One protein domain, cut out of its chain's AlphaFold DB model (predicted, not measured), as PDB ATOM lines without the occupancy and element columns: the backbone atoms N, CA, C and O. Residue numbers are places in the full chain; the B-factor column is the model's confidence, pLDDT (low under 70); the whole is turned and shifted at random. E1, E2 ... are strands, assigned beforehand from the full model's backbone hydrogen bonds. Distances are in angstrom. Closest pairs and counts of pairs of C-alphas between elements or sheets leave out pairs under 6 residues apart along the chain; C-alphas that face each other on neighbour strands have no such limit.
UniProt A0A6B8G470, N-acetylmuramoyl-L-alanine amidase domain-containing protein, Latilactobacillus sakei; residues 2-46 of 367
ATOM      1  N   ASN A   2     -38.465 -39.902 -32.445       77.94
ATOM      2  CA  ASN A   2     -39.630 -39.426 -33.181       77.94
ATOM      3  C   ASN A   2     -39.541 -37.898 -33.356       77.94
ATOM      4  O   ASN A   2     -38.803 -37.234 -32.630       77.94
ATOM      5  N   THR A   3     -40.307 -37.312 -34.278       74.62
ATOM      6  CA  THR A   3     -40.312 -35.848 -34.490       74.62
ATOM      7  C   THR A   3     -40.775 -35.030 -33.281       74.62
ATOM      8  O   THR A   3     -40.559 -33.826 -33.257       74.62
ATOM      9  N   ASP A   4     -41.415 -35.657 -32.293       78.56
ATOM     10  CA  ASP A   4     -41.823 -35.039 -31.023       78.56
ATOM     11  C   ASP A   4     -40.732 -35.106 -29.930       78.56
ATOM     12  O   ASP A   4     -40.973 -34.722 -28.789       78.56
ATOM     13  N   GLY A   5     -39.535 -35.608 -30.258       71.62
ATOM     14  CA  GLY A   5     -38.412 -35.742 -29.327       71.62
ATOM     15  C   GLY A   5     -38.433 -37.019 -28.481       71.62
ATOM     16  O   GLY A   5     -37.460 -37.296 -27.780       71.62
ATOM     17  N   THR A   6     -39.483 -37.843 -28.566       81.12
ATOM     18  CA  THR A   6     -39.543 -39.120 -27.840       81.12
ATOM     19  C   THR A   6     -38.651 -40.184 -28.487       81.12
ATOM     20  O   THR A   6     -38.424 -40.209 -29.702       81.12
ATOM     21  N   PHE A   7     -38.115 -41.103 -27.684       77.81
ATOM     22  CA  PHE A   7     -37.380 -42.255 -28.202       77.81
ATOM     23  C   PHE A   7     -38.355 -43.406 -28.481       77.81
ATOM     24  O   PHE A   7     -39.092 -43.834 -27.601       77.81
ATOM     25  N   GLY A   8     -38.371 -43.875 -29.733       75.62
ATOM     26  CA  GLY A   8     -39.106 -45.072 -30.143       75.62
ATOM     27  C   GLY A   8     -38.333 -46.357 -29.821       75.62
ATOM     28  O   GLY A   8     -37.622 -46.440 -28.826       75.62
ATOM     29  N   ARG A   9     -38.440 -47.365 -30.694       83.00
ATOM     30  CA  ARG A   9     -37.733 -48.650 -30.538       83.00
ATOM     31  C   ARG A   9     -36.206 -48.517 -30.633       83.00
ATOM     32  O   ARG A   9     -35.695 -47.725 -31.424       83.00
ATOM     33  N   THR A  10     -35.499 -49.385 -29.913       84.19
ATOM     34  CA  THR A  10     -34.058 -49.615 -30.086       84.19
ATOM     35  C   THR A  10     -33.817 -50.466 -31.331       84.19
ATOM     36  O   THR A  10     -34.452 -51.506 -31.506       84.19
ATOM     37  N   LEU A  11     -32.910 -50.031 -32.204       86.50
ATOM     38  CA  LEU A  11     -32.468 -50.832 -33.347       86.50
ATOM     39  C   LEU A  11     -31.314 -51.739 -32.912       86.50
ATOM     40  O   LEU A  11     -30.477 -51.337 -32.105       86.50
ATOM     41  N   GLY A  12     -31.273 -52.968 -33.429       86.19
ATOM     42  CA  GLY A  12     -30.225 -53.926 -33.075       86.19
ATOM     43  C   GLY A  12     -28.839 -53.460 -33.529       86.19
ATOM     44  O   GLY A  12     -28.695 -52.868 -34.603       86.19
ATOM     45  N   PHE A  13     -27.808 -53.757 -32.741       85.06
ATOM     46  CA  PHE A  13     -26.419 -53.528 -33.140       85.06
ATOM     47  C   PHE A  13     -26.114 -54.253 -34.462       85.06
ATOM     48  O   PHE A  13     -26.529 -55.398 -34.645       85.06
ATOM     49  N   LYS A  14     -25.436 -53.569 -35.395       85.81
ATOM     50  CA  LYS A  14     -25.142 -54.052 -36.763       85.81
ATOM     51  C   LYS A  14     -26.364 -54.447 -37.606       85.81
ATOM     52  O   LYS A  14     -26.225 -55.151 -38.605       85.81
ATOM     53  N   SER A  15     -27.564 -53.984 -37.253       88.44
ATOM     54  CA  SER A  15     -28.726 -54.144 -38.131       88.44
ATOM     55  C   SER A  15     -28.646 -53.182 -39.324       88.44
ATOM     56  O   SER A  15     -28.273 -52.018 -39.177       88.44
ATOM     57  N   GLY A  16     -28.971 -53.676 -40.521       87.50
ATOM     58  CA  GLY A  16     -28.962 -52.881 -41.749       87.50
ATOM     59  C   GLY A  16     -30.280 -52.137 -41.958       87.50
ATOM     60  O   GLY A  16     -31.348 -52.742 -41.879       87.50
ATOM     61  N   TRP A  17     -30.206 -50.841 -42.269       89.00
ATOM     62  CA  TRP A  17     -31.377 -49.991 -42.505       89.00
ATOM     63  C   TRP A  17     -31.185 -49.120 -43.739       89.00
ATOM     64  O   TRP A  17     -30.106 -48.577 -43.969       89.00
ATOM     65  N   ARG A  18     -32.255 -48.956 -44.524       88.88
ATOM     66  CA  ARG A  18     -32.305 -47.942 -45.580       88.88
ATOM     67  C   ARG A  18     -32.714 -46.611 -44.968       88.88
ATOM     68  O   ARG A  18     -33.662 -46.559 -44.184       88.88
ATOM     69  N   THR A  19     -32.020 -45.550 -45.349       89.81
ATOM     70  CA  THR A  19     -32.355 -44.188 -44.943       89.81
ATOM     71  C   THR A  19     -33.001 -43.444 -46.108       89.81
ATOM     72  O   THR A  19     -32.657 -43.678 -47.265       89.81
ATOM     73  N   HIS A  20     -33.983 -42.592 -45.807       88.31
ATOM     74  CA  HIS A  20     -34.780 -41.902 -46.834       88.31
ATOM     75  C   HIS A  20     -34.408 -40.425 -46.971       88.31
ATOM     76  O   HIS A  20     -34.392 -39.890 -48.075       88.31
ATOM     77  N   GLN A  21     -34.079 -39.771 -45.856       90.19
ATOM     78  CA  GLN A  21     -33.660 -38.373 -45.843       90.19
ATOM     79  C   GLN A  21     -32.707 -38.079 -44.686       90.19
ATOM     80  O   GLN A  21     -32.670 -38.798 -43.680       90.19
ATOM     81  N   THR A  22     -31.976 -36.978 -44.834       92.31
ATOM     82  CA  THR A  22     -31.084 -36.423 -43.817       92.31
ATOM     83  C   THR A  22     -31.728 -35.179 -43.216       92.31
ATOM     84  O   THR A  22     -32.129 -34.277 -43.945       92.31
ATOM     85  N   ALA A  23     -31.810 -35.121 -41.891       91.69
ATOM     86  CA  ALA A  23     -32.286 -33.970 -41.132       91.69
ATOM     87  C   ALA A  23     -31.156 -33.395 -40.267       91.69
ATOM     88  O   ALA A  23     -30.186 -34.086 -39.943       91.69
ATOM     89  N   LYS A  24     -31.284 -32.124 -39.886       93.88
ATOM     90  CA  LYS A  24     -30.366 -31.437 -38.976       93.88
ATOM     91  C   LYS A  24     -31.182 -30.834 -37.838       93.88
ATOM     92  O   LYS A  24     -32.183 -30.175 -38.111       93.88
ATOM     93  N   ASP A  25     -30.800 -31.097 -36.593       88.56
ATOM     94  CA  ASP A  25     -31.492 -30.516 -35.437       88.56
ATOM     95  C   ASP A  25     -30.997 -29.093 -35.120       88.56
ATOM     96  O   ASP A  25     -30.092 -28.565 -35.772       88.56
ATOM     97  N   SER A  26     -31.596 -28.463 -34.106       88.94
ATOM     98  CA  SER A  26     -31.260 -27.101 -33.673       88.94
ATOM     99  C   SER A  26     -29.831 -26.949 -33.138       88.94
ATOM    100  O   SER A  26     -29.296 -25.843 -33.166       88.94
ATOM    101  N   SER A  27     -29.193 -28.036 -32.693       91.44
ATOM    102  CA  SER A  27     -27.777 -28.050 -32.294       91.44
ATOM    103  C   SER A  27     -26.827 -28.200 -33.486       91.44
ATOM    104  O   SER A  27     -25.616 -28.020 -33.366       91.44
ATOM    105  N   GLY A  28     -27.375 -28.530 -34.654       91.00
ATOM    106  CA  GLY A  28     -26.629 -28.814 -35.862       91.00
ATOM    107  C   GLY A  28     -26.230 -30.283 -36.028       91.00
ATOM    108  O   GLY A  28     -25.529 -30.596 -36.995       91.00
ATOM    109  N   ALA A  29     -26.670 -31.185 -35.145       92.00
ATOM    110  CA  ALA A  29     -26.394 -32.609 -35.281       92.00
ATOM    111  C   ALA A  29     -27.195 -33.211 -36.443       92.00
ATOM    112  O   ALA A  29     -28.322 -32.803 -36.732       92.00
ATOM    113  N   ILE A  30     -26.586 -34.175 -37.136       93.75
ATOM    114  CA  ILE A  30     -27.163 -34.818 -38.319       93.75
ATOM    115  C   ILE A  30     -27.919 -36.078 -37.902       93.75
ATOM    116  O   ILE A  30     -27.413 -36.883 -37.120       93.75
ATOM    117  N   TRP A  31     -29.097 -36.270 -38.484       92.81
ATOM    118  CA  TRP A  31     -29.985 -37.398 -38.248       92.81
ATOM    119  C   TRP A  31     -30.431 -38.016 -39.574       92.81
ATOM    120  O   TRP A  31     -30.657 -37.300 -40.547       92.81
ATOM    121  N   TYR A  32     -30.608 -39.333 -39.609       92.81
ATOM    122  CA  TYR A  32     -31.107 -40.050 -40.780       92.81
ATOM    123  C   TYR A  32     -32.475 -40.662 -40.501       92.81
ATOM    124  O   TYR A  32     -32.673 -41.316 -39.478       92.81
ATOM    125  N   GLN A  33     -33.423 -40.467 -41.414       92.19
ATOM    126  CA  GLN A  33     -34.763 -41.040 -41.300       92.19
ATOM    127  C   GLN A  33     -34.739 -42.525 -41.655       92.19
ATOM    128  O   GLN A  33     -34.369 -42.886 -42.774       92.19
ATOM    129  N   VAL A  34     -35.176 -43.371 -40.724       90.88
ATOM    130  CA  VAL A  34     -35.182 -44.840 -40.869       90.88
ATOM    131  C   VAL A  34     -36.585 -45.423 -41.066       90.88
ATOM    132  O   VAL A  34     -36.709 -46.531 -41.579       90.88
ATOM    133  N   ALA A  35     -37.637 -44.692 -40.683       87.44
ATOM    134  CA  ALA A  35     -39.048 -45.016 -40.931       87.44
ATOM    135  C   ALA A  35     -39.920 -43.798 -40.590       87.44
ATOM    136  O   ALA A  35     -39.646 -43.182 -39.569       87.44
ATOM    137  N   ASP A  36     -40.963 -43.473 -41.365       86.44
ATOM    138  CA  ASP A  36     -41.928 -42.382 -41.095       86.44
ATOM    139  C   ASP A  36     -41.330 -41.189 -40.318       86.44
ATOM    140  O   ASP A  36     -40.398 -40.541 -40.770       86.44
ATOM    141  N   LYS A  37     -41.808 -40.883 -39.112       86.38
ATOM    142  CA  LYS A  37     -41.337 -39.759 -38.291       86.38
ATOM    143  C   LYS A  37     -40.151 -40.127 -37.390       86.38
ATOM    144  O   LYS A  37     -39.907 -39.436 -36.408       86.38
ATOM    145  N   GLN A  38     -39.434 -41.208 -37.694       89.00
ATOM    146  CA  GLN A  38     -38.375 -41.789 -36.870       89.00
ATOM    147  C   GLN A  38     -36.992 -41.595 -37.485       89.00
ATOM    148  O   GLN A  38     -36.723 -41.965 -38.631       89.00
ATOM    149  N   TYR A  39     -36.091 -41.080 -36.657       91.00
ATOM    150  CA  TYR A  39     -34.729 -40.733 -37.027       91.00
ATOM    151  C   TYR A  39     -33.708 -41.390 -36.098       91.00
ATOM    152  O   TYR A  39     -33.972 -41.585 -34.906       91.00
ATOM    153  N   ILE A  40     -32.527 -41.687 -36.630       91.19
ATOM    154  CA  ILE A  40     -31.348 -42.139 -35.884       91.19
ATOM    155  C   ILE A  40     -30.216 -41.124 -36.045       91.19
ATOM    156  O   ILE A  40     -30.078 -40.515 -37.107       91.19
ATOM    157  N   ALA A  41     -29.432 -40.891 -34.993       90.75
ATOM    158  CA  ALA A  41     -28.357 -39.908 -35.049       90.75
ATOM    159  C   ALA A  41     -27.206 -40.427 -35.919       90.75
ATOM    160  O   ALA A  41     -26.835 -41.596 -35.828       90.75
ATOM    161  N   LYS A  42     -26.585 -39.545 -36.713       89.00
ATOM    162  CA  LYS A  42     -25.432 -39.888 -37.560       89.00
ATOM    163  C   LYS A  42     -24.288 -40.511 -36.758       89.00
ATOM    164  O   LYS A  42     -23.641 -41.428 -37.236       89.00
ATOM    165  N   LYS A  43     -24.042 -40.007 -35.546       86.81
ATOM    166  CA  LYS A  43     -22.980 -40.501 -34.655       86.81
ATOM    167  C   LYS A  43     -23.166 -41.959 -34.209       86.81
ATOM    168  O   LYS A  43     -22.195 -42.578 -33.801       86.81
ATOM    169  N   ASP A  44     -24.389 -42.480 -34.295       88.06
ATOM    170  CA  ASP A  44     -24.747 -43.829 -33.850       88.06
ATOM    171  C   ASP A  44     -24.881 -44.798 -35.044       88.06
ATOM    172  O   ASP A  44     -25.361 -45.920 -34.884       88.06
ATOM    173  N   VAL A  45     -24.487 -44.374 -36.253       87.88
ATOM    174  CA  VAL A  45     -24.563 -45.196 -37.465       87.88
ATOM    175  C   VAL A  45     -23.262 -45.201 -38.254       87.88
ATOM    176  O   VAL A  45     -22.530 -44.217 -38.322       87.88
ATOM    177  N   TYR A  46     -23.032 -46.321 -38.931       86.56
ATOM    178  CA  TYR A  46     -22.059 -46.450 -40.006       86.56
ATOM    179  C   TYR A  46     -22.790 -46.340 -41.351       86.56
ATOM    180  O   TYR A  46     -23.805 -47.014 -41.553       86.56
TER     181      TYR A  46
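What this domain is: This is residues 2 to 46 of the 367 residues of the protein "N-acetylmuramoyl-L-alanine amidase domain-containing protein" of Latilactobacillus sakei (UniProt A0A6B8G470). The domain has little regular structure: a small antiparallel sheet of three short strands, with a long stretch without named elements, residues 2 to 21, making a wide arc beside it before leading into E1. Of 45 printed residues, 13 are in named elements, which are all strand, in the order E1, E2, E3 both along the chain and across the sheet. The whole is compact, with a radius of gyration of the C-alphas of 10.1 A and spans of 28 by 19 by 16 A.

How they stand to each other: The inner strand E2, residues 30 to 35, forms a hairpin with each edge strand, E1, residues 22 to 24, and E3, residues 38 to 41. The three make a meander, each strand the antiparallel neighbour of the one before. E1 and E2 run at 134 degrees, with N 23 and O 31 within hydrogen-bond range at 2.8 A. E2 and E3 run at 145 degrees, with N 38 and O 35 at 2.7 A.

Where its parts are: E2 is 15.9 A long, E3 10.4 A and E1 7.0 A. C-alpha 22 opens E1 at (-31.084, -36.423, -43.817); C-alpha 41 ends E3 at (-28.357, -39.908, -35.049).

The domain as a whole: The C-alphas farthest apart, of Lys 14 and Ser 26, are 27.8 A apart. Both links are tight. The printed part has no cut, and no printed residue is under 70 in pLDDT.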